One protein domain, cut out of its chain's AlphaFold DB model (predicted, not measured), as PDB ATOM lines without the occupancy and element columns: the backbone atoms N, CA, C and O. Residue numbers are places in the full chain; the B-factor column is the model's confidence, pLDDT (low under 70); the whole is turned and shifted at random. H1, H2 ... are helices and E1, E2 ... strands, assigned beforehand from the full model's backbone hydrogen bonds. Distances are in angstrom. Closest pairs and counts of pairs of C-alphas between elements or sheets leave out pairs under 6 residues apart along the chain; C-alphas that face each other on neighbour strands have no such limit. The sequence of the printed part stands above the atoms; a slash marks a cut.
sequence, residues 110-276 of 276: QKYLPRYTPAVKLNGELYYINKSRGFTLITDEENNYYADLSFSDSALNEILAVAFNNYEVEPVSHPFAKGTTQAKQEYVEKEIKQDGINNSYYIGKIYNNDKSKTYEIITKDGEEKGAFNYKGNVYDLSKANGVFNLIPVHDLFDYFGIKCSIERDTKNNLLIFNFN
ATOM      1  N   GLN A 110     -19.786 -39.345   2.552       53.44
ATOM      2  CA  GLN A 110     -20.836 -40.014   3.326       53.44
ATOM      3  C   GLN A 110     -21.567 -41.119   2.552       53.44
ATOM      4  O   GLN A 110     -22.136 -42.021   3.171       53.44
ATOM      5  N   LYS A 111     -21.621 -41.072   1.208       59.41
ATOM      6  CA  LYS A 111     -22.498 -42.003   0.480       59.41
ATOM      7  C   LYS A 111     -22.164 -42.169  -0.999       59.41
ATOM      8  O   LYS A 111     -22.320 -41.248  -1.797       59.41
ATOM      9  N   TYR A 112     -21.815 -43.389  -1.391       59.00
ATOM     10  CA  TYR A 112     -21.966 -43.821  -2.776       59.00
ATOM     11  C   TYR A 112     -23.456 -43.917  -3.135       59.00
ATOM     12  O   TYR A 112     -24.283 -44.344  -2.320       59.00
ATOM     13  N   LEU A 113     -23.808 -43.519  -4.362       62.97
ATOM     14  CA  LEU A 113     -25.180 -43.500  -4.880       62.97
ATOM     15  C   LEU A 113     -25.398 -44.587  -5.966       62.97
ATOM     16  O   LEU A 113     -25.761 -44.246  -7.089       62.97
ATOM     17  N   PRO A 114     -25.260 -45.901  -5.663       55.53
ATOM     18  CA  PRO A 114     -25.244 -46.979  -6.667       55.53
ATOM     19  C   PRO A 114     -26.499 -47.119  -7.517       55.53
ATOM     20  O   PRO A 114     -26.505 -47.852  -8.501       55.53
ATOM     21  N   ARG A 115     -27.617 -46.585  -7.026       63.38
ATOM     22  CA  ARG A 115     -28.948 -46.925  -7.530       63.38
ATOM     23  C   ARG A 115     -29.554 -45.833  -8.386       63.38
ATOM     24  O   ARG A 115     -30.613 -46.069  -8.950       63.38
ATOM     25  N   TYR A 116     -28.911 -44.672  -8.475       78.62
ATOM     26  CA  TYR A 116     -29.478 -43.559  -9.212       78.62
ATOM     27  C   TYR A 116     -29.115 -43.634 -10.689       78.62
ATOM     28  O   TYR A 116     -27.944 -43.629 -11.053       78.62
ATOM     29  N   THR A 117     -30.137 -43.678 -11.537       85.12
ATOM     30  CA  THR A 117     -29.963 -43.563 -12.985       85.12
ATOM     31  C   THR A 117     -29.902 -42.076 -13.348       85.12
ATOM     32  O   THR A 117     -30.831 -41.343 -12.988       85.12
ATOM     33  N   PRO A 118     -28.842 -41.596 -14.025       88.12
ATOM     34  CA  PRO A 118     -28.770 -40.208 -14.455       88.12
ATOM     35  C   PRO A 118     -29.815 -39.927 -15.539       88.12
ATOM     36  O   PRO A 118     -29.991 -40.692 -16.493       88.12
ATOM     37  N   ALA A 119     -30.502 -38.807 -15.388       92.31
ATOM     38  CA  ALA A 119     -31.508 -38.320 -16.313       92.31
ATOM     39  C   ALA A 119     -31.373 -36.804 -16.468       92.31
ATOM     40  O   ALA A 119     -30.775 -36.133 -15.630       92.31
ATOM     41  N   VAL A 120     -31.958 -36.263 -17.527       94.25
ATOM     42  CA  VAL A 120     -32.075 -34.822 -17.755       94.25
ATOM     43  C   VAL A 120     -33.531 -34.452 -17.950       94.25
ATOM     44  O   VAL A 120     -34.325 -35.242 -18.471       94.25
ATOM     45  N   LYS A 121     -33.885 -33.239 -17.533       91.00
ATOM     46  CA  LYS A 121     -35.205 -32.671 -17.792       91.00
ATOM     47  C   LYS A 121     -35.104 -31.646 -18.911       91.00
ATOM     48  O   LYS A 121     -34.438 -30.627 -18.759       91.00
ATOM     49  N   LEU A 122     -35.773 -31.914 -20.025       87.25
ATOM     50  CA  LEU A 122     -35.788 -31.063 -21.212       87.25
ATOM     51  C   LEU A 122     -37.228 -30.622 -21.465       87.25
ATOM     52  O   LEU A 122     -38.107 -31.460 -21.651       87.25
ATOM     53  N   ASN A 123     -37.493 -29.314 -21.447       85.62
ATOM     54  CA  ASN A 123     -38.835 -28.751 -21.668       85.62
ATOM     55  C   ASN A 123     -39.938 -29.379 -20.788       85.62
ATOM     56  O   ASN A 123     -41.073 -29.551 -21.220       85.62
ATOM     57  N   GLY A 124     -39.599 -29.741 -19.547       86.25
ATOM     58  CA  GLY A 124     -40.526 -30.371 -18.602       86.25
ATOM     59  C   GLY A 124     -40.630 -31.895 -18.707       86.25
ATOM     60  O   GLY A 124     -41.150 -32.515 -17.783       86.25
ATOM     61  N   GLU A 125     -40.083 -32.494 -19.763       90.62
ATOM     62  CA  GLU A 125     -40.088 -33.933 -20.019       90.62
ATOM     63  C   GLU A 125     -38.763 -34.578 -19.604       90.62
ATOM     64  O   GLU A 125     -37.703 -33.952 -19.635       90.62
ATOM     65  N   LEU A 126     -38.822 -35.844 -19.200       92.50
ATOM     66  CA  LEU A 126     -37.661 -36.579 -18.706       92.50
ATOM     67  C   LEU A 126     -37.015 -37.404 -19.820       92.50
ATOM     68  O   LEU A 126     -37.703 -38.101 -20.572       92.50
ATOM     69  N   TYR A 127     -35.689 -37.375 -19.877       93.19
ATOM     70  CA  TYR A 127     -34.882 -38.171 -20.796       93.19
ATOM     71  C   TYR A 127     -33.766 -38.857 -20.022       93.19
ATOM     72  O   TYR A 127     -33.150 -38.261 -19.138       93.19
ATOM     73  N   TYR A 128     -33.491 -40.116 -20.345       91.69
ATOM     74  CA  TYR A 128     -32.339 -40.799 -19.772       91.69
ATOM     75  C   TYR A 128     -31.055 -40.358 -20.461       91.69
ATOM     76  O   TYR A 128     -31.029 -40.110 -21.665       91.69
ATOM     77  N   ILE A 129     -29.973 -40.299 -19.694       89.44
ATOM     78  CA  ILE A 129     -28.640 -40.128 -20.258       89.44
ATOM     79  C   ILE A 129     -28.231 -41.433 -20.956       89.44
ATOM     80  O   ILE A 129     -28.320 -42.516 -20.357       89.44
ATOM     81  N   ASN A 130     -27.794 -41.344 -22.220       79.31
ATOM     82  CA  ASN A 130     -27.201 -42.493 -22.913       79.31
ATOM     83  C   ASN A 130     -25.964 -42.994 -22.181       79.31
ATOM     84  O   ASN A 130     -25.366 -42.272 -21.389       79.31
ATOM     85  N   LYS A 131     -25.536 -44.223 -22.486       79.25
ATOM     86  CA  LYS A 131     -24.271 -44.781 -21.978       79.25
ATOM     87  C   LYS A 131     -24.102 -44.580 -20.456       79.25
ATOM     88  O   LYS A 131     -22.995 -44.436 -19.955       79.25
ATOM     89  N   SER A 132     -25.212 -44.604 -19.713       73.31
ATOM     90  CA  SER A 132     -25.270 -44.347 -18.266       73.31
ATOM     91  C   SER A 132     -24.841 -45.540 -17.411       73.31
ATOM     92  O   SER A 132     -24.768 -45.449 -16.185       73.31
ATOM     93  N   ARG A 133     -24.534 -46.679 -18.044       68.31
ATOM     94  CA  ARG A 133     -24.027 -47.869 -17.360       68.31
ATOM     95  C   ARG A 133     -22.693 -47.565 -16.687       68.31
ATOM     96  O   ARG A 133     -21.750 -47.159 -17.347       68.31
ATOM     97  N   GLY A 134     -22.622 -47.828 -15.384       63.16
ATOM     98  CA  GLY A 134     -21.408 -47.607 -14.596       63.16
ATOM     99  C   GLY A 134     -21.203 -46.162 -14.144       63.16
ATOM    100  O   GLY A 134     -20.235 -45.904 -13.429       63.16
ATOM    101  N   PHE A 135     -22.116 -45.240 -14.488       74.50
ATOM    102  CA  PHE A 135     -22.040 -43.866 -14.007       74.50
ATOM    103  C   PHE A 135     -22.079 -43.836 -12.484       74.50
ATOM    104  O   PHE A 135     -23.049 -44.261 -11.854       74.50
ATOM    105  N   THR A 136     -20.994 -43.339 -11.907       70.88
ATOM    106  CA  THR A 136     -20.765 -43.328 -10.473       70.88
ATOM    107  C   THR A 136     -20.648 -41.890 -10.020       70.88
ATOM    108  O   THR A 136     -19.681 -41.201 -10.347       70.88
ATOM    109  N   LEU A 137     -21.633 -41.464  -9.231       76.31
ATOM    110  CA  LEU A 137     -21.556 -40.224  -8.479       76.31
ATOM    111  C   LEU A 137     -21.414 -40.505  -6.997       76.31
ATOM    112  O   LEU A 137     -22.150 -41.296  -6.398       76.31
ATOM    113  N   ILE A 138     -20.457 -39.806  -6.420       77.12
ATOM    114  CA  ILE A 138     -20.188 -39.790  -4.996       77.12
ATOM    115  C   ILE A 138     -20.647 -38.437  -4.473       77.12
ATOM    116  O   ILE A 138     -20.514 -37.428  -5.164       77.12
ATOM    117  N   THR A 139     -21.225 -38.427  -3.276       76.56
ATOM    118  CA  THR A 139     -21.605 -37.195  -2.585       76.56
ATOM    119  C   THR A 139     -20.872 -37.081  -1.259       76.56
ATOM    120  O   THR A 139     -20.678 -38.084  -0.561       76.56
ATOM    121  N   ASP A 140     -20.495 -35.860  -0.901       72.00
ATOM    122  CA  ASP A 140     -20.067 -35.526   0.459       72.00
ATOM    123  C   ASP A 140     -21.261 -35.089   1.328       72.00
ATOM    124  O   ASP A 140     -22.414 -35.083   0.876       72.00
ATOM    125  N   GLU A 141     -20.979 -34.763   2.592       66.00
ATOM    126  CA  GLU A 141     -21.955 -34.268   3.580       66.00
ATOM    127  C   GLU A 141     -22.606 -32.933   3.194       66.00
ATOM    128  O   GLU A 141     -23.709 -32.627   3.649       66.00
ATOM    129  N   GLU A 142     -21.964 -32.162   2.318       71.62
ATOM    130  CA  GLU A 142     -22.445 -30.871   1.824       71.62
ATOM    131  C   GLU A 142     -23.308 -31.018   0.554       71.62
ATOM    132  O   GLU A 142     -23.826 -30.034   0.033       71.62
ATOM    133  N   ASN A 143     -23.534 -32.251   0.082       73.75
ATOM    134  CA  ASN A 143     -24.195 -32.581  -1.186       73.75
ATOM    135  C   ASN A 143     -23.450 -32.112  -2.446       73.75
ATOM    136  O   ASN A 143     -24.072 -31.976  -3.505       73.75
ATOM    137  N   ASN A 144     -22.130 -31.938  -2.379       81.75
ATOM    138  CA  ASN A 144     -21.324 -31.782  -3.586       81.75
ATOM    139  C   ASN A 144     -21.208 -33.132  -4.295       81.75
ATOM    140  O   ASN A 144     -21.045 -34.170  -3.652       81.75
ATOM    141  N   TYR A 145     -21.277 -33.116  -5.624       85.50
ATOM    142  CA  TYR A 145     -21.230 -34.321  -6.447       85.50
ATOM    143  C   TYR A 145     -19.870 -34.484  -7.117       85.50
ATOM    144  O   TYR A 145     -19.314 -33.531  -7.664       85.50
ATOM    145  N   TYR A 146     -19.388 -35.720  -7.136       86.06
ATOM    146  CA  TYR A 146     -18.106 -36.092  -7.718       86.06
ATOM    147  C   TYR A 146     -18.290 -37.250  -8.693       86.06
ATOM    148  O   TYR A 146     -18.825 -38.292  -8.311       86.06
ATOM    149  N   ALA A 147     -17.844 -37.073  -9.935       87.62
ATOM    150  CA  ALA A 147     -17.865 -38.113 -10.961       87.62
ATOM    151  C   ALA A 147     -16.544 -38.884 -10.958       87.62
ATOM    152  O   ALA A 147     -15.475 -38.279 -11.036       87.62
ATOM    153  N   ASP A 148     -16.603 -40.214 -10.893       85.50
ATOM    154  CA  ASP A 148     -15.397 -41.041 -10.989       85.50
ATOM    155  C   ASP A 148     -14.983 -41.232 -12.454       85.50
ATOM    156  O   ASP A 148     -15.651 -41.949 -13.208       85.50
ATOM    157  N   LEU A 149     -13.858 -40.630 -12.846       81.12
ATOM    158  CA  LEU A 149     -13.293 -40.686 -14.197       81.12
ATOM    159  C   LEU A 149     -13.019 -42.123 -14.674       81.12
ATOM    160  O   LEU A 149     -12.984 -42.388 -15.881       81.12
ATOM    161  N   SER A 150     -12.845 -43.068 -13.747       74.75
ATOM    162  CA  SER A 150     -12.557 -44.469 -14.062       74.75
ATOM    163  C   SER A 150     -13.707 -45.132 -14.832       74.75
ATOM    164  O   SER A 150     -13.453 -45.903 -15.756       74.75
ATOM    165  N   PHE A 151     -14.959 -44.778 -14.512       70.88
ATOM    166  CA  PHE A 151     -16.163 -45.442 -15.042       70.88
ATOM    167  C   PHE A 151     -17.220 -44.486 -15.612       70.88
ATOM    168  O   PHE A 151     -18.165 -44.935 -16.256       70.88
ATOM    169  N   SER A 152     -17.090 -43.182 -15.364       74.56
ATOM    170  CA  SER A 152     -18.158 -42.206 -15.611       74.56
ATOM    171  C   SER A 152     -17.936 -41.330 -16.840       74.56
ATOM    172  O   SER A 152     -18.754 -40.451 -17.091       74.56
ATOM    173  N   ASP A 153     -16.865 -41.540 -17.606       79.06
ATOM    174  CA  ASP A 153     -16.514 -40.712 -18.767       79.06
ATOM    175  C   ASP A 153     -17.630 -40.648 -19.816       79.06
ATOM    176  O   ASP A 153     -17.997 -39.563 -20.252       79.06
ATOM    177  N   SER A 154     -18.232 -41.787 -20.154       84.81
ATOM    178  CA  SER A 154     -19.271 -41.880 -21.184       84.81
ATOM    179  C   SER A 154     -20.555 -41.148 -20.786       84.81
ATOM    180  O   SER A 154     -21.163 -40.461 -21.598       84.81
ATOM    181  N   ALA A 155     -20.961 -41.262 -19.523       88.75
ATOM    182  CA  ALA A 155     -22.138 -40.568 -19.016       88.75
ATOM    183  C   ALA A 155     -21.859 -39.078 -18.769       88.75
ATOM    184  O   ALA A 155     -22.710 -38.242 -19.057       88.75
ATOM    185  N   LEU A 156     -20.657 -38.730 -18.293       91.12
ATOM    186  CA  LEU A 156     -20.225 -37.339 -18.172       91.12
ATOM    187  C   LEU A 156     -20.193 -36.659 -19.545       91.12
ATOM    188  O   LEU A 156     -20.630 -35.519 -19.665       91.12
ATOM    189  N   ASN A 157     -19.752 -37.373 -20.581       93.56
ATOM    190  CA  ASN A 157     -19.776 -36.904 -21.960       93.56
ATOM    191  C   ASN A 157     -21.190 -36.528 -22.419       93.56
ATOM    192  O   ASN A 157     -21.404 -35.450 -22.964       93.56
ATOM    193  N   GLU A 158     -22.167 -37.393 -22.155       93.88
ATOM    194  CA  GLU A 158     -23.574 -37.156 -22.490       93.88
ATOM    195  C   GLU A 158     -24.173 -35.987 -21.695       93.88
ATOM    196  O   GLU A 158     -24.849 -35.133 -22.262       93.88
ATOM    197  N   ILE A 159     -23.874 -35.894 -20.397       94.06
ATOM    198  CA  ILE A 159     -24.301 -34.777 -19.538       94.06
ATOM    199  C   ILE A 159     -23.748 -33.448 -20.073       94.06
ATOM    200  O   ILE A 159     -24.490 -32.471 -20.177       94.06
ATOM    201  N   LEU A 160     -22.471 -33.412 -20.462       95.62
ATOM    202  CA  LEU A 160     -21.846 -32.239 -21.077       95.62
ATOM    203  C   LEU A 160     -22.451 -31.921 -22.447       95.62
ATOM    204  O   LEU A 160     -22.686 -30.755 -22.748       95.62
ATOM    205  N   ALA A 161     -22.768 -32.931 -23.258       96.50
ATOM    206  CA  ALA A 161     -23.435 -32.736 -24.543       96.50
ATOM    207  C   ALA A 161     -24.786 -32.031 -24.385       96.50
ATOM    208  O   ALA A 161     -25.104 -31.120 -25.153       96.50
ATOM    209  N   VAL A 162     -25.560 -32.419 -23.368       96.19
ATOM    210  CA  VAL A 162     -26.818 -31.751 -23.019       96.19
ATOM    211  C   VAL A 162     -26.556 -30.329 -22.531       96.19
ATOM    212  O   VAL A 162     -27.184 -29.397 -23.033       96.19
ATOM    213  N   ALA A 163     -25.593 -30.143 -21.624       95.94
ATOM    214  CA  ALA A 163     -25.217 -28.832 -21.095       95.94
ATOM    215  C   ALA A 163     -24.787 -27.842 -22.193       95.94
ATOM    216  O   ALA A 163     -25.099 -26.655 -22.128       95.94
ATOM    217  N   PHE A 164     -24.095 -28.331 -23.222       96.31
ATOM    218  CA  PHE A 164     -23.647 -27.544 -24.369       96.31
ATOM    219  C   PHE A 164     -24.646 -27.518 -25.536       96.31
ATOM    220  O   PHE A 164     -24.315 -27.009 -26.610       96.31
ATOM    221  N   ASN A 165     -25.857 -28.047 -25.336       95.69
ATOM    222  CA  ASN A 165     -26.930 -28.108 -26.328       95.69
ATOM    223  C   ASN A 165     -26.502 -28.731 -27.674       95.69
ATOM    224  O   ASN A 165     -26.869 -28.258 -28.751       95.69
ATOM    225  N   ASN A 166     -25.693 -29.786 -27.620       96.75
ATOM    226  CA  ASN A 166     -25.142 -30.462 -28.790       96.75
ATOM    227  C   ASN A 166     -25.328 -31.984 -28.660       96.75
ATOM    228  O   ASN A 166     -24.386 -32.774 -28.548       96.75
ATOM    229  N   TYR A 167     -26.606 -32.359 -28.649       96.19
ATOM    230  CA  TYR A 167     -27.118 -33.717 -28.493       96.19
ATOM    231  C   TYR A 167     -28.316 -33.959 -29.427       96.19
ATOM    232  O   TYR A 167     -28.879 -33.021 -30.002       96.19
ATOM    233  N   GLU A 168     -28.701 -35.222 -29.584       95.94
ATOM    234  CA  GLU A 168     -29.968 -35.666 -30.179       95.94
ATOM    235  C   GLU A 168     -30.785 -36.450 -29.154       95.94
ATOM    236  O   GLU A 168     -30.279 -36.828 -28.095       95.94
ATOM    237  N   VAL A 169     -32.067 -36.663 -29.449       94.44
ATOM    238  CA  VAL A 169     -32.942 -37.500 -28.629       94.44
ATOM    239  C   VAL A 169     -33.411 -38.696 -29.441       94.44
ATOM    240  O   VAL A 169     -34.012 -38.544 -30.504       94.44
ATOM    241  N   GLU A 170     -33.166 -39.887 -28.917       91.31
ATOM    242  CA  GLU A 170     -33.685 -41.134 -29.466       91.31
ATOM    243  C   GLU A 170     -34.916 -41.551 -28.649       91.31
ATOM    244  O   GLU A 170     -34.809 -41.736 -27.432       91.31
ATOM    245  N   PRO A 171     -36.108 -41.676 -29.258       89.38
ATOM    246  CA  PRO A 171     -37.302 -42.095 -28.540       89.38
ATOM    247  C   PRO A 171     -37.147 -43.506 -27.976       89.38
ATOM    248  O   PRO A 171     -36.721 -44.425 -28.673       89.38
ATOM    249  N   VAL A 172     -37.576 -43.700 -26.731       84.56
ATOM    250  CA  VAL A 172     -37.608 -45.020 -26.094       84.56
ATOM    251  C   VAL A 172     -38.987 -45.269 -25.507       84.56
ATOM    252  O   VAL A 172     -39.617 -44.375 -24.948       84.56
ATOM    253  N   SER A 173     -39.470 -46.503 -25.632       79.12
ATOM    254  CA  SER A 173     -40.716 -46.909 -24.984       79.12
ATOM    255  C   SER A 173     -40.434 -47.193 -23.508       79.12
ATOM    256  O   SER A 173     -40.070 -48.311 -23.142       79.12
ATOM    257  N   HIS A 174     -40.536 -46.163 -22.663       78.38
ATOM    258  CA  HIS A 174     -40.350 -46.285 -21.218       78.38
ATOM    259  C   HIS A 174     -41.414 -45.485 -20.446       78.38
ATOM    260  O   HIS A 174     -41.743 -44.369 -20.845       78.38
ATOM    261  N   PRO A 175     -41.944 -46.000 -19.318       75.12
ATOM    262  CA  PRO A 175     -43.014 -45.332 -18.568       75.12
ATOM    263  C   PRO A 175     -42.621 -43.986 -17.939       75.12
ATOM    264  O   PRO A 175     -43.506 -43.214 -17.581       75.12
ATOM    265  N   PHE A 176     -41.323 -43.706 -17.787       77.56
ATOM    266  CA  PHE A 176     -40.834 -42.520 -17.069       77.56
ATOM    267  C   PHE A 176     -40.043 -41.534 -17.929       77.56
ATOM    268  O   PHE A 176     -39.891 -40.393 -17.515       77.56
ATOM    269  N   ALA A 177     -39.529 -41.949 -19.091       86.25
ATOM    270  CA  ALA A 177     -38.686 -41.111 -19.939       86.25
ATOM    271  C   ALA A 177     -39.148 -41.188 -21.396       86.25
ATOM    272  O   ALA A 177     -39.483 -42.265 -21.885       86.25
ATOM    273  N   LYS A 178     -39.147 -40.045 -22.088       89.81
ATOM    274  CA  LYS A 178     -39.558 -39.930 -23.498       89.81
ATOM    275  C   LYS A 178     -38.515 -40.476 -24.470       89.81
ATOM    276  O   LYS A 178     -38.843 -40.796 -25.611       89.81
ATOM    277  N   GLY A 179     -37.265 -40.561 -24.032       91.69
ATOM    278  CA  GLY A 179     -36.140 -40.943 -24.867       91.69
ATOM    279  C   GLY A 179     -34.839 -41.032 -24.089       91.69
ATOM    280  O   GLY A 179     -34.797 -40.803 -22.876       91.69
ATOM    281  N   THR A 180     -33.778 -41.332 -24.820       92.25
ATOM    282  CA  THR A 180     -32.391 -41.185 -24.388       92.25
ATOM    283  C   THR A 180     -31.750 -40.016 -25.116       92.25
ATOM    284  O   THR A 180     -32.060 -39.763 -26.279       92.25
ATOM    285  N   THR A 181     -30.853 -39.298 -24.450       93.81
ATOM    286  CA  THR A 181     -29.973 -38.342 -25.132       93.81
ATOM    287  C   THR A 181     -28.967 -39.093 -26.002       93.81
ATOM    288  O   THR A 181     -28.814 -40.305 -25.872       93.81
ATOM    289  N   GLN A 182     -28.287 -38.400 -26.903       94.38
ATOM    290  CA  GLN A 182     -27.116 -38.918 -27.593       94.38
ATOM    291  C   GLN A 182     -26.186 -37.760 -27.921       94.38
ATOM    292  O   GLN A 182     -26.581 -36.815 -28.606       94.38
ATOM    293  N   ALA A 183     -24.953 -37.816 -27.434       95.31
ATOM    294  CA  ALA A 183     -23.963 -36.793 -27.718       95.31
ATOM    295  C   ALA A 183     -23.595 -36.791 -29.210       95.31
ATOM    296  O   ALA A 183     -23.301 -37.835 -29.790       95.31
ATOM    297  N   LYS A 184     -23.556 -35.604 -29.828       96.12
ATOM    298  CA  LYS A 184     -23.115 -35.440 -31.227       96.12
ATOM    299  C   LYS A 184     -21.596 -35.465 -31.389       96.12
ATOM    300  O   LYS A 184     -21.096 -35.577 -32.505       96.12
ATOM    301  N   GLN A 185     -20.868 -35.325 -30.284       95.00
ATOM    302  CA  GLN A 185     -19.414 -35.364 -30.244       95.00
ATOM    303  C   GLN A 185     -18.910 -35.832 -28.877       95.00
ATOM    304  O   GLN A 185     -19.665 -35.904 -27.906       95.00
ATOM    305  N   GLU A 186     -17.611 -36.100 -28.812       95.19
ATOM    306  CA  GLU A 186     -16.909 -36.396 -27.569       95.19
ATOM    307  C   GLU A 186     -16.291 -35.108 -26.991       95.19
ATOM    308  O   GLU A 186     -15.623 -34.337 -27.685       95.19
ATOM    309  N   TYR A 187     -16.531 -34.888 -25.705       95.50
ATOM    310  CA  TYR A 187     -16.050 -33.792 -24.869       95.50
ATOM    311  C   TYR A 187     -15.000 -34.256 -23.875       95.50
ATOM    312  O   TYR A 187     -14.254 -33.414 -23.393       95.50
ATOM    313  N   VAL A 188     -14.952 -35.548 -23.542       94.12
ATOM    314  CA  VAL A 188     -14.034 -36.113 -22.548       94.12
ATOM    315  C   VAL A 188     -12.985 -36.959 -23.264       94.12
ATOM    316  O   VAL A 188     -13.287 -38.014 -23.812       94.12
ATOM    317  N   GLU A 189     -11.734 -36.516 -23.238       93.06
ATOM    318  CA  GLU A 189     -10.580 -37.293 -23.692       93.06
ATOM    319  C   GLU A 189      -9.767 -37.714 -22.463       93.06
ATOM    320  O   GLU A 189      -9.511 -36.895 -21.580       93.06
ATOM    321  N   LYS A 190      -9.348 -38.982 -22.382       91.06
ATOM    322  CA  LYS A 190      -8.485 -39.469 -21.298       91.06
ATOM    323  C   LYS A 190      -7.477 -40.496 -21.793       91.06
ATOM    324  O   LYS A 190      -7.758 -41.276 -22.699       91.06
ATOM    325  N   GLU A 191      -6.323 -40.527 -21.150       91.31
ATOM    326  CA  GLU A 191      -5.247 -41.478 -21.389       91.31
ATOM    327  C   GLU A 191      -4.694 -41.973 -20.049       91.31
ATOM    328  O   GLU A 191      -4.567 -41.202 -19.098       91.31
ATOM    329  N   ILE A 192      -4.347 -43.259 -19.981       91.12
ATOM    330  CA  ILE A 192      -3.664 -43.848 -18.826       91.12
ATOM    331  C   ILE A 192      -2.154 -43.742 -19.045       91.12
ATOM    332  O   ILE A 192      -1.629 -44.224 -20.049       91.12
ATOM    333  N   LYS A 193      -1.444 -43.158 -18.083       90.75
ATOM    334  CA  LYS A 193       0.017 -43.097 -18.025       90.75
ATOM    335  C   LYS A 193       0.539 -44.033 -16.943       90.75
ATOM    336  O   LYS A 193      -0.064 -44.165 -15.884       90.75
ATOM    337  N   GLN A 194       1.669 -44.677 -17.215       90.88
ATOM    338  CA  GLN A 194       2.350 -45.554 -16.261       90.88
ATOM    339  C   GLN A 194       3.321 -44.742 -15.396       90.88
ATOM    340  O   GLN A 194       4.019 -43.868 -15.913       90.88
ATOM    341  N   ASP A 195       3.386 -45.057 -14.105       84.06
ATOM    342  CA  ASP A 195       4.303 -44.461 -13.124       84.06
ATOM    343  C   ASP A 195       4.995 -45.560 -12.301       84.06
ATOM    344  O   ASP A 195       4.795 -45.743 -11.101       84.06
ATOM    345  N   GLY A 196       5.774 -46.383 -13.000       83.25
ATOM    346  CA  GLY A 196       6.350 -47.609 -12.454       83.25
ATOM    347  C   GLY A 196       5.501 -48.844 -12.757       83.25
ATOM    348  O   GLY A 196       4.559 -48.802 -13.538       83.25
ATOM    349  N   ILE A 197       5.880 -49.982 -12.171       77.19
ATOM    350  CA  ILE A 197       5.357 -51.303 -12.569       77.19
ATOM    351  C   ILE A 197       3.897 -51.510 -12.133       77.19
ATOM    352  O   ILE A 197       3.148 -52.195 -12.820       77.19
ATOM    353  N   ASN A 198       3.498 -50.917 -11.003       79.50
ATOM    354  CA  ASN A 198       2.191 -51.153 -10.381       79.50
ATOM    355  C   ASN A 198       1.355 -49.881 -10.198       79.50
ATOM    356  O   ASN A 198       0.274 -49.956  -9.619       79.50
ATOM    357  N   ASN A 199       1.839 -48.728 -10.667       80.31
ATOM    358  CA  ASN A 199       1.109 -47.475 -10.540       80.31
ATOM    359  C   ASN A 199       0.822 -46.908 -11.922       80.31
ATOM    360  O   ASN A 199       1.667 -46.915 -12.816       80.31
ATOM    361  N   SER A 200      -0.384 -46.386 -12.072       87.00
ATOM    362  CA  SER A 200      -0.794 -45.643 -13.250       87.00
ATOM    363  C   SER A 200      -1.679 -44.486 -12.818       87.00
ATOM    364  O   SER A 200      -2.267 -44.522 -11.737       87.00
ATOM    365  N   TYR A 201      -1.756 -43.468 -13.657       88.25
ATOM    366  CA  TYR A 201      -2.590 -42.297 -13.443       88.25
ATOM    367  C   TYR A 201      -3.249 -41.881 -14.753       88.25
ATOM    368  O   TYR A 201      -2.823 -42.284 -15.836       88.25
ATOM    369  N   TYR A 202      -4.291 -41.067 -14.666       89.62
ATOM    370  CA  TYR A 202      -4.981 -40.527 -15.824       89.62
ATOM    371  C   TYR A 202      -4.471 -39.124 -16.134       89.62
ATOM    372  O   TYR A 202      -4.298 -38.294 -15.241       89.62
ATOM    373  N   ILE A 203      -4.290 -38.850 -17.422       92.06
ATOM    374  CA  ILE A 203      -4.312 -37.492 -17.957       92.06
ATOM    375  C   ILE A 203      -5.570 -37.383 -18.804       92.06
ATOM    376  O   ILE A 203      -5.825 -38.236 -19.649       92.06
ATOM    377  N   GLY A 204      -6.362 -36.344 -18.587       91.00
ATOM    378  CA  GLY A 204      -7.582 -36.103 -19.333       91.00
ATOM    379  C   GLY A 204      -7.775 -34.642 -19.685       91.00
ATOM    380  O   GLY A 204      -7.136 -33.744 -19.136       91.00
ATOM    381  N   LYS A 205      -8.664 -34.409 -20.638       94.31
ATOM    382  CA  LYS A 205      -9.100 -33.089 -21.067       94.31
ATOM    383  C   LYS A 205     -10.597 -33.137 -21.294       94.31
ATOM    384  O   LYS A 205     -11.095 -34.036 -21.967       94.31
ATOM    385  N   ILE A 206     -11.296 -32.160 -20.735       96.12
ATOM    386  CA  ILE A 206     -12.697 -31.907 -21.039       96.12
ATOM    387  C   ILE A 206     -12.778 -30.624 -21.861       96.12
ATOM    388  O   ILE A 206     -12.089 -29.655 -21.546       96.12
ATOM    389  N   TYR A 207     -13.596 -30.607 -22.907       96.31
ATOM    390  CA  TYR A 207     -13.723 -29.475 -23.826       96.31
ATOM    391  C   TYR A 207     -15.145 -28.920 -23.858       96.31
ATOM    392  O   TYR A 207     -16.103 -29.619 -23.540       96.31
ATOM    393  N   ASN A 208     -15.285 -27.674 -24.308       96.50
ATOM    394  CA  ASN A 208     -16.553 -27.144 -24.810       96.50
ATOM    395  C   ASN A 208     -16.729 -27.458 -26.315       96.50
ATOM    396  O   ASN A 208     -15.830 -28.013 -26.947       96.50
ATOM    397  N   ASN A 209     -17.875 -27.079 -26.901       96.50
ATOM    398  CA  ASN A 209     -18.248 -27.415 -28.288       96.50
ATOM    399  C   ASN A 209     -17.144 -27.178 -29.332       96.50
ATOM    400  O   ASN A 209     -16.883 -28.055 -30.150       96.50
ATOM    401  N   ASP A 210     -16.497 -26.014 -29.296       95.81
ATOM    402  CA  ASP A 210     -15.480 -25.591 -30.268       95.81
ATOM    403  C   ASP A 210     -14.035 -25.864 -29.810       95.81
ATOM    404  O   ASP A 210     -13.086 -25.445 -30.473       95.81
ATOM    405  N   LYS A 211     -13.860 -26.555 -28.675       95.00
ATOM    406  CA  LYS A 211     -12.572 -26.807 -28.011       95.00
ATOM    407  C   LYS A 211     -11.762 -25.544 -27.670       95.00
ATOM    408  O   LYS A 211     -10.568 -25.654 -27.393       95.00
ATOM    409  N   SER A 212     -12.373 -24.355 -27.641       95.31
ATOM    410  CA  SER A 212     -11.694 -23.108 -27.246       95.31
ATOM    411  C   SER A 212     -11.405 -23.025 -25.744       95.31
ATOM    412  O   SER A 212     -10.488 -22.316 -25.329       95.31
ATOM    413  N   LYS A 213     -12.161 -23.764 -24.922       95.81
ATOM    414  CA  LYS A 213     -11.909 -23.952 -23.490       95.81
ATOM    415  C   LYS A 213     -11.597 -25.413 -23.198       95.81
ATOM    416  O   LYS A 213     -12.271 -26.316 -23.687       95.81
ATOM    417  N   THR A 214     -10.605 -25.635 -22.340       96.00
ATOM    418  CA  THR A 214     -10.167 -26.978 -21.944       96.00
ATOM    419  C   THR A 214      -9.992 -27.059 -20.438       96.00
ATOM    420  O   THR A 214      -9.254 -26.263 -19.866       96.00
ATOM    421  N   TYR A 215     -10.662 -28.012 -19.800       92.94
ATOM    422  CA  TYR A 215     -10.480 -28.363 -18.399       92.94
ATOM    423  C   TYR A 215      -9.532 -29.559 -18.320       92.94
ATOM    424  O   TYR A 215      -9.852 -30.650 -18.792       92.94
ATOM    425  N   GLU A 216      -8.332 -29.336 -17.796       91.88
ATOM    426  CA  GLU A 216      -7.295 -30.366 -17.732       91.88
ATOM    427  C   GLU A 216      -7.437 -31.217 -16.476       91.88
ATOM    428  O   GLU A 216      -7.645 -30.690 -15.384       91.88
ATOM    429  N   ILE A 217      -7.256 -32.524 -16.644       91.75
ATOM    430  CA  ILE A 217      -7.316 -33.522 -15.587       91.75
ATOM    431  C   ILE A 217      -5.971 -34.248 -15.511       91.75
ATOM    432  O   ILE A 217      -5.457 -34.721 -16.520       91.75
ATOM    433  N   ILE A 218      -5.407 -34.349 -14.316       88.81
ATOM    434  CA  ILE A 218      -4.213 -35.117 -13.976       88.81
ATOM    435  C   ILE A 218      -4.514 -35.801 -12.646       88.81
ATOM    436  O   ILE A 218      -4.919 -35.141 -11.695       88.81
ATOM    437  N   THR A 219      -4.328 -37.114 -12.575       87.88
ATOM    438  CA  THR A 219      -4.583 -37.893 -11.350       87.88
ATOM    439  C   THR A 219      -3.314 -38.540 -10.806       87.88
ATOM    440  O   THR A 219      -3.348 -39.561 -10.122       87.88
ATOM    441  N   LYS A 220      -2.155 -37.977 -11.147       86.75
ATOM    442  CA  LYS A 220      -0.881 -38.418 -10.592       86.75
ATOM    443  C   LYS A 220      -0.777 -37.930  -9.150       86.75
ATOM    444  O   LYS A 220      -0.985 -36.748  -8.899       86.75
ATOM    445  N   ASP A 221      -0.452 -38.842  -8.236       80.94
ATOM    446  CA  ASP A 221      -0.308 -38.537  -6.810       80.94
ATOM    447  C   ASP A 221       0.666 -37.359  -6.597       80.94
ATOM    448  O   ASP A 221       1.830 -37.425  -6.995       80.94
ATOM    449  N   GLY A 222       0.191 -36.287  -5.957       80.12
ATOM    450  CA  GLY A 222       0.961 -35.070  -5.671       80.12
ATOM    451  C   GLY A 222       1.049 -34.057  -6.821       80.12
ATOM    452  O   GLY A 222       1.622 -32.983  -6.639       80.12
ATOM    453  N   GLU A 223       0.490 -34.373  -7.988       84.69
ATOM    454  CA  GLU A 223       0.420 -33.507  -9.172       84.69
ATOM    455  C   GLU A 223      -1.032 -33.381  -9.679       84.69
ATOM    456  O   GLU A 223      -1.275 -33.111 -10.859       84.69
ATOM    457  N   GLU A 224      -2.016 -33.611  -8.805       85.31
ATOM    458  CA  GLU A 224      -3.419 -33.664  -9.188       85.31
ATOM    459  C   GLU A 224      -3.939 -32.327  -9.746       85.31
ATOM    460  O   GLU A 224      -3.699 -31.239  -9.215       85.31
ATOM    461  N   LYS A 225      -4.705 -32.421 -10.833       87.44
ATOM    462  CA  LYS A 225      -5.358 -31.303 -11.519       87.44
ATOM    463  C   LYS A 225      -6.685 -31.773 -12.097       87.44
ATOM    464  O   LYS A 225      -6.827 -32.925 -12.467       87.44
ATOM    465  N   GLY A 226      -7.679 -30.903 -12.163       83.88
ATOM    466  CA  GLY A 226      -9.067 -31.163 -12.562       83.88
ATOM    467  C   GLY A 226      -9.850 -32.220 -11.762       83.88
ATOM    468  O   GLY A 226     -11.079 -32.221 -11.782       83.88
ATOM    469  N   ALA A 227      -9.160 -33.114 -11.071       86.88
ATOM    470  CA  ALA A 227      -9.669 -34.226 -10.299       86.88
ATOM    471  C   ALA A 227      -8.726 -34.466  -9.118       86.88
ATOM    472  O   ALA A 227      -7.629 -33.913  -9.079       86.88
ATOM    473  N   PHE A 228      -9.134 -35.307  -8.177       80.25
ATOM    474  CA  PHE A 228      -8.281 -35.741  -7.076       80.25
ATOM    475  C   PHE A 228      -8.423 -37.240  -6.826       80.25
ATOM    476  O   PHE A 228      -9.435 -37.859  -7.169       80.25
ATOM    477  N   ASN A 229      -7.407 -37.813  -6.189       81.06
ATOM    478  CA  ASN A 229      -7.390 -39.221  -5.827       81.06
ATOM    479  C   ASN A 229      -8.048 -39.435  -4.467       81.06
ATOM    480  O   ASN A 229      -7.571 -38.953  -3.440       81.06
ATOM    481  N   TYR A 230      -9.123 -40.215  -4.445       77.31
ATOM    482  CA  TYR A 230      -9.722 -40.704  -3.211       77.31
ATOM    483  C   TYR A 230      -9.283 -42.146  -2.954       77.31
ATOM    484  O   TYR A 230      -9.606 -43.057  -3.718       77.31
ATOM    485  N   LYS A 231      -8.540 -42.353  -1.862       75.12
ATOM    486  CA  LYS A 231      -8.068 -43.668  -1.413       75.12
ATOM    487  C   LYS A 231      -8.990 -44.168  -0.307       75.12
ATOM    488  O   LYS A 231      -8.951 -43.673   0.815       75.12
ATOM    489  N   GLY A 232      -9.833 -45.137  -0.629       68.75
ATOM    490  CA  GLY A 232     -10.865 -45.632   0.276       68.75
ATOM    491  C   GLY A 232     -11.841 -46.527  -0.464       68.75
ATOM    492  O   GLY A 232     -11.641 -46.832  -1.634       68.75
ATOM    493  N   ASN A 233     -12.900 -46.964   0.204       67.19
ATOM    494  CA  ASN A 233     -13.980 -47.690  -0.449       67.19
ATOM    495  C   ASN A 233     -15.238 -46.832  -0.415       67.19
ATOM    496  O   ASN A 233     -15.833 -46.605   0.635       67.19
ATOM    497  N   VAL A 234     -15.648 -46.372  -1.592       61.84
ATOM    498  CA  VAL A 234     -16.844 -45.536  -1.733       61.84
ATOM    499  C   VAL A 234     -18.125 -46.334  -1.456       61.84
ATOM    500  O   VAL A 234     -19.109 -45.765  -0.998       61.84
ATOM    501  N   TYR A 235     -18.110 -47.655  -1.658       60.03
ATOM    502  CA  TYR A 235     -19.239 -48.557  -1.410       60.03
ATOM    503  C   TYR A 235     -19.406 -48.919   0.074       60.03
ATOM    504  O   TYR A 235     -20.514 -49.246   0.497       60.03
ATOM    505  N   ASP A 236     -18.316 -48.901   0.849       58.50
ATOM    506  CA  ASP A 236     -18.275 -49.296   2.258       58.50
ATOM    507  C   ASP A 236     -17.082 -48.640   2.968       58.50
ATOM    508  O   ASP A 236     -15.972 -49.172   2.950       58.50
ATOM    509  N   LEU A 237     -17.328 -47.510   3.638       53.47
ATOM    510  CA  LEU A 237     -16.307 -46.710   4.331       53.47
ATOM    511  C   LEU A 237     -15.523 -47.490   5.406       53.47
ATOM    512  O   LEU A 237     -14.467 -47.037   5.839       53.47
ATOM    513  N   SER A 238     -16.019 -48.657   5.841       47.03
ATOM    514  CA  SER A 238     -15.352 -49.518   6.828       47.03
ATOM    515  C   SER A 238     -14.279 -50.437   6.235       47.03
ATOM    516  O   SER A 238     -13.538 -51.087   6.974       47.03
ATOM    517  N   LYS A 239     -14.171 -50.506   4.904       46.97
ATOM    518  CA  LYS A 239     -13.209 -51.354   4.197       46.97
ATOM    519  C   LYS A 239     -12.244 -50.469   3.426       46.97
ATOM    520  O   LYS A 239     -12.663 -49.667   2.613       46.97
ATOM    521  N   ALA A 240     -10.940 -50.630   3.605       43.50
ATOM    522  CA  ALA A 240      -9.997 -50.068   2.642       43.50
ATOM    523  C   ALA A 240     -10.005 -50.978   1.411       43.50
ATOM    524  O   ALA A 240      -9.781 -52.170   1.592       43.50
ATOM    525  N   ASN A 241     -10.317 -50.457   0.216       56.28
ATOM    526  CA  ASN A 241      -9.829 -50.973  -1.073       56.28
ATOM    527  C   ASN A 241     -10.322 -50.102  -2.243       56.28
ATOM    528  O   ASN A 241     -11.518 -50.071  -2.529       56.28
ATOM    529  N   GLY A 242      -9.383 -49.462  -2.945       66.62
ATOM    530  CA  GLY A 242      -9.627 -48.734  -4.195       66.62
ATOM    531  C   GLY A 242      -9.001 -47.337  -4.234       66.62
ATOM    532  O   GLY A 242      -8.835 -46.686  -3.202       66.62
ATOM    533  N   VAL A 243      -8.654 -46.890  -5.443       74.88
ATOM    534  CA  VAL A 243      -8.317 -45.494  -5.757       74.88
ATOM    535  C   VAL A 243      -9.365 -45.002  -6.747       74.88
ATOM    536  O   VAL A 243      -9.527 -45.596  -7.812       74.88
ATOM    537  N   PHE A 244     -10.086 -43.949  -6.381       80.12
ATOM    538  CA  PHE A 244     -11.115 -43.322  -7.204       80.12
ATOM    539  C   PHE A 244     -10.606 -41.975  -7.705       80.12
ATOM    540  O   PHE A 244     -10.004 -41.222  -6.942       80.12
ATOM    541  N   ASN A 245     -10.860 -41.670  -8.975       85.88
ATOM    542  CA  ASN A 245     -10.361 -40.466  -9.633       85.88
ATOM    543  C   ASN A 245     -11.522 -39.481  -9.765       85.88
ATOM    544  O   ASN A 245     -12.302 -39.554 -10.715       85.88
ATOM    545  N   LEU A 246     -11.689 -38.618  -8.770       86.44
ATOM    546  CA  LEU A 246     -12.919 -37.865  -8.569       86.44
ATOM    547  C   LEU A 246     -12.840 -36.477  -9.192       86.44
ATOM    548  O   LEU A 246     -12.025 -35.652  -8.787       86.44
ATOM    549  N   ILE A 247     -13.725 -36.212 -10.151       89.88
ATOM    550  CA  ILE A 247     -13.930 -34.892 -10.747       89.88
ATOM    551  C   ILE A 247     -15.055 -34.192  -9.977       89.88
ATOM    552  O   ILE A 247     -16.181 -34.700  -9.990       89.88
ATOM    553  N   PRO A 248     -14.804 -33.038  -9.333       89.44
ATOM    554  CA  PRO A 248     -15.867 -32.233  -8.744       89.44
ATOM    555  C   PRO A 248     -16.785 -31.709  -9.853       89.44
ATOM    556  O   PRO A 248     -16.368 -30.936 -10.716       89.44
ATOM    557  N   VAL A 249     -18.045 -32.146  -9.854       90.00
ATOM    558  CA  VAL A 249     -19.008 -31.787 -10.909       90.00
ATOM    559  C   VAL A 249     -19.313 -30.289 -10.876       90.00
ATOM    560  O   VAL A 249     -19.459 -29.675 -11.927       90.00
ATOM    561  N   HIS A 250     -19.368 -29.699  -9.678       86.44
ATOM    562  CA  HIS A 250     -19.601 -28.268  -9.507       86.44
ATOM    563  C   HIS A 250     -18.472 -27.430 -10.120       86.44
ATOM    564  O   HIS A 250     -18.751 -26.616 -10.994       86.44
ATOM    565  N   ASP A 251     -17.212 -27.699  -9.758       87.56
ATOM    566  CA  ASP A 251     -16.050 -26.970 -10.286       87.56
ATOM    567  C   ASP A 251     -15.937 -27.104 -11.812       87.56
ATOM    568  O   ASP A 251     -15.636 -26.136 -12.515       87.56
ATOM    569  N   LEU A 252     -16.219 -28.301 -12.340       93.06
ATOM    570  CA  LEU A 252     -16.252 -28.552 -13.777       93.06
ATOM    571  C   LEU A 252     -17.308 -27.683 -14.473       93.06
ATOM    572  O   LEU A 252     -17.029 -27.066 -15.502       93.06
ATOM    573  N   PHE A 253     -18.528 -27.648 -13.938       92.94
ATOM    574  CA  PHE A 253     -19.616 -26.866 -14.517       92.94
ATOM    575  C   PHE A 253     -19.344 -25.367 -14.422       92.94
ATOM    576  O   PHE A 253     -19.486 -24.667 -15.426       92.94
ATOM    577  N   ASP A 254     -18.854 -24.892 -13.281       90.44
ATOM    578  CA  ASP A 254     -18.480 -23.495 -13.073       90.44
ATOM    579  C   ASP A 254     -17.375 -23.054 -14.043       90.44
ATOM    580  O   ASP A 254     -17.480 -21.986 -14.652       90.44
ATOM    581  N   TYR A 255     -16.366 -23.901 -14.282       92.12
ATOM    582  CA  TYR A 255     -15.298 -23.627 -15.249       92.12
ATOM    583  C   TYR A 255     -15.833 -23.344 -16.662       92.12
ATOM    584  O   TYR A 255     -15.365 -22.439 -17.368       92.12
ATOM    585  N   PHE A 256     -16.848 -24.101 -17.079       93.56
ATOM    586  CA  PHE A 256     -17.502 -23.921 -18.373       93.56
ATOM    587  C   PHE A 256     -18.650 -22.903 -18.351       93.56
ATOM    588  O   PHE A 256     -19.167 -22.565 -19.415       93.56
ATOM    589  N   GLY A 257     -19.014 -22.363 -17.184       92.19
ATOM    590  CA  GLY A 257     -20.159 -21.467 -17.018       92.19
ATOM    591  C   GLY A 257     -21.511 -22.168 -17.191       92.19
ATOM    592  O   GLY A 257     -22.487 -21.527 -17.578       92.19
ATOM    593  N   ILE A 258     -21.567 -23.477 -16.944       94.38
ATOM    594  CA  ILE A 258     -22.775 -24.296 -17.036       94.38
ATOM    595  C   ILE A 258     -23.601 -24.100 -15.765       94.38
ATOM    596  O   ILE A 258     -23.143 -24.379 -14.660       94.38
ATOM    597  N   LYS A 259     -24.859 -23.685 -15.919       92.38
ATOM    598  CA  LYS A 259     -25.814 -23.624 -14.810       92.38
ATOM    599  C   LYS A 259     -26.595 -24.927 -14.744       92.38
ATOM    600  O   LYS A 259     -27.423 -25.197 -15.610       92.38
ATOM    601  N   CYS A 260     -26.348 -25.716 -13.705       90.69
ATOM    602  CA  CYS A 260     -27.043 -26.976 -13.481       90.69
ATOM    603  C   CYS A 260     -27.506 -27.089 -12.031       90.69
ATOM    604  O   CYS A 260     -26.730 -26.841 -11.110       90.69
ATOM    605  N   SER A 261     -28.741 -27.536 -11.819       90.31
ATOM    606  CA  SER A 261     -29.180 -28.077 -10.532       90.31
ATOM    607  C   SER A 261     -29.383 -29.585 -10.641       90.31
ATOM    608  O   SER A 261     -29.788 -30.100 -11.683       90.31
ATOM    609  N   ILE A 262     -29.061 -30.310  -9.569       89.25
ATOM    610  CA  ILE A 262     -29.156 -31.770  -9.528       89.25
ATOM    611  C   ILE A 262     -30.218 -32.158  -8.500       89.25
ATOM    612  O   ILE A 262     -30.049 -31.935  -7.301       89.25
ATOM    613  N   GLU A 263     -31.312 -32.747  -8.973       89.56
ATOM    614  CA  GLU A 263     -32.428 -33.218  -8.153       89.56
ATOM    615  C   GLU A 263     -32.316 -34.730  -7.907       89.56
ATOM    616  O   GLU A 263     -32.050 -35.509  -8.824       89.56
ATOM    617  N   ARG A 264     -32.538 -35.161  -6.659       86.94
ATOM    618  CA  ARG A 264     -32.608 -36.581  -6.281       86.94
ATOM    619  C   ARG A 264     -34.067 -37.026  -6.208       86.94
ATOM    620  O   ARG A 264     -34.755 -36.706  -5.241       86.94
ATOM    621  N   ASP A 265     -34.506 -37.837  -7.164       86.94
ATOM    622  CA  ASP A 265     -35.782 -38.550  -7.087       86.94
ATOM    623  C   ASP A 265     -35.557 -39.916  -6.432       86.94
ATOM    624  O   ASP A 265     -35.221 -40.917  -7.075       86.94
ATOM    625  N   THR A 266     -35.738 -39.963  -5.115       84.81
ATOM    626  CA  THR A 266     -35.571 -41.182  -4.312       84.81
ATOM    627  C   THR A 266     -36.627 -42.242  -4.615       84.81
ATOM    628  O   THR A 266     -36.404 -43.416  -4.332       84.81
ATOM    629  N   LYS A 267     -37.796 -41.853  -5.147       86.31
ATOM    630  CA  LYS A 267     -38.904 -42.776  -5.419       86.31
ATOM    631  C   LYS A 267     -38.612 -43.608  -6.661       86.31
ATOM    632  O   LYS A 267     -38.831 -44.817  -6.651       86.31
ATOM    633  N   ASN A 268     -38.102 -42.962  -7.706       83.31
ATOM    634  CA  ASN A 268     -37.789 -43.611  -8.979       83.31
ATOM    635  C   ASN A 268     -36.299 -43.957  -9.126       83.31
ATOM    636  O   ASN A 268     -35.901 -44.536 -10.133       83.31
ATOM    637  N   ASN A 269     -35.485 -43.642  -8.113       85.25
ATOM    638  CA  ASN A 269     -34.026 -43.748  -8.129       85.25
ATOM    639  C   ASN A 269     -33.414 -43.022  -9.338       85.25
ATOM    640  O   ASN A 269     -32.631 -43.599 -10.095       85.25
ATOM    641  N   LEU A 270     -33.780 -41.754  -9.532       86.00
ATOM    642  CA  LEU A 270     -33.236 -40.915 -10.602       86.00
ATOM    643  C   LEU A 270     -32.430 -39.755 -10.043       86.00
ATOM    644  O   LEU A 270     -32.785 -39.168  -9.020       86.00
ATOM    645  N   LEU A 271     -31.334 -39.443 -10.723       88.00
ATOM    646  CA  LEU A 271     -30.587 -38.222 -10.487       88.00
ATOM    647  C   LEU A 271     -30.773 -37.317 -11.696       88.00
ATOM    648  O   LEU A 271     -30.289 -37.622 -12.784       88.00
ATOM    649  N   ILE A 272     -31.530 -36.245 -11.506       91.62
ATOM    650  CA  ILE A 272     -32.038 -35.417 -12.592       91.62
ATOM    651  C   ILE A 272     -31.187 -34.155 -12.682       91.62
ATOM    652  O   ILE A 272     -31.194 -33.322 -11.776       91.62
ATOM    653  N   PHE A 273     -30.462 -34.019 -13.787       92.75
ATOM    654  CA  PHE A 273     -29.712 -32.825 -14.149       92.75
ATOM    655  C   PHE A 273     -30.652 -31.846 -14.857       92.75
ATOM    656  O   PHE A 273     -31.240 -32.159 -15.897       92.75
ATOM    657  N   ASN A 274     -30.808 -30.661 -14.281       92.88
ATOM    658  CA  ASN A 274     -31.624 -29.585 -14.824       92.88
ATOM    659  C   ASN A 274     -30.698 -28.450 -15.261       92.88
ATOM    660  O   ASN A 274     -30.097 -27.782 -14.417       92.88
ATOM    661  N   PHE A 275     -30.587 -28.250 -16.571       91.06
ATOM    662  CA  PHE A 275     -29.802 -27.169 -17.161       91.06
ATOM    663  C   PHE A 275     -30.699 -25.952 -17.412       91.06
ATOM    664  O   PHE A 275     -31.809 -26.112 -17.923       91.06
ATOM    665  N   ASN A 276     -30.219 -24.763 -17.030       76.31
ATOM    666  CA  ASN A 276     -30.928 -23.481 -17.159       76.31
ATOM    667  C   ASN A 276     -30.255 -22.546 -18.162       76.31
ATOM    668  O   ASN A 276     -29.006 -22.463 -18.130       76.31
TER     669      ASN A 276
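AT A GLANCE: This is residues 110 to 276 of the 276 residues of the protein "Cu_amine_oxidN1 domain-containing protein" of Paenibacillus sp. HGF7 (UniProt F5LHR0). Three sheets are set round one helix, H1, which lies near the middle: a strongly twisted sheet of six strands curls round it, a sheet of three strands, the long E8 and E9 and the shorter E10, packs on it through E8, and a curled sheet of five strands comes near it with E5. The shorter H2 packs on E5 and on E10. The printed part has 167 residues with two named helices and 14 named strands, in the order E1 to E5, H1, E6 to E12, H2, E13, E14. The sheets run E6 E7 E3 E2 E14 E13, mixed, and E1 E4 E5 E12 E11 and E8 E9 E10, both antiparallel. The class is mixed, helices and strands; the whole is compact, with a radius of gyration of the C-alphas of 16.0 A and spans of 48 by 41 by 27 A.

HOW THE PARTS SIT: E1, residues 110 to 112, is an edge strand antiparallel to E4, residues 137 to 140, with N 139 and O 111 3.4 A apart. E4 forms a hairpin with E5, residues 145 to 148, N 146 to O 138 being 2.8 A. E12, residues 243 to 248, is staggered: it pairs with E5 at N 247 and O 147, 2.8 A, and forms a hairpin with E11, residues 228 to 231, at N 230 and O 244, 2.8 A. In the largest sheet E2, residues 117 to 122, forms a hairpin with E3, residues 125 to 128, N 120 to O 127 being 2.8 A. E2 is parallel to E14, residues 270 to 275, at N 273 and O 119, 2.8 A; E14 forms a hairpin with E13, residues 260 to 265, at N 272 and O 263, 2.8 A. E3 is parallel to E7, residues 179 to 183, at N 128 and O 179, 2.9 A; E7 forms a hairpin with E6, residues 167 to 171, at N 168 and O 182, 2.8 A. H1, residues 153 to 163, is on one face of this sheet, making two layers; its closest C-alphas to E7 are those of Ala 161 and Ala 183, 5.2 A. E8, E9 and E10, residues 188 to 194, 200 to 207 and 214 to 218, form a meander of two hairpins, with N 191 and O 203 2.8 A apart and N 206 and O 215 2.9 A. H1 and H2, residues 249 to 256, are on one face of it, again two layers; the closest C-alphas are those of Asn 157 and Val 188, 5.8 A, and of Leu 252 and Tyr 215, 7.4 A. In both helices every O i to N i+4 pair is within hydrogen-bond range.

IN THESE COORDINATES: E1 begins at C-alpha 110, (-20.836, -40.014, 3.326). H1, 14.9 A long, begins at C-alpha 153, (-16.514, -40.712, -18.767). E8 is 19.9 A and E9 23.2 A long. E14 ends at C-alpha 275, (-29.802, -27.169, -17.161).

THE WHOLE: The C-alphas farthest apart are those of Gly 124 and Ile 197, 50.8 A. The printed part has no cut, and its one long link is E11 to E12, 11 residues. The mean pLDDT of the printed part is 84.2; residues 110 to 115, 133 to 134, 141 and 232 to 242 are under 70.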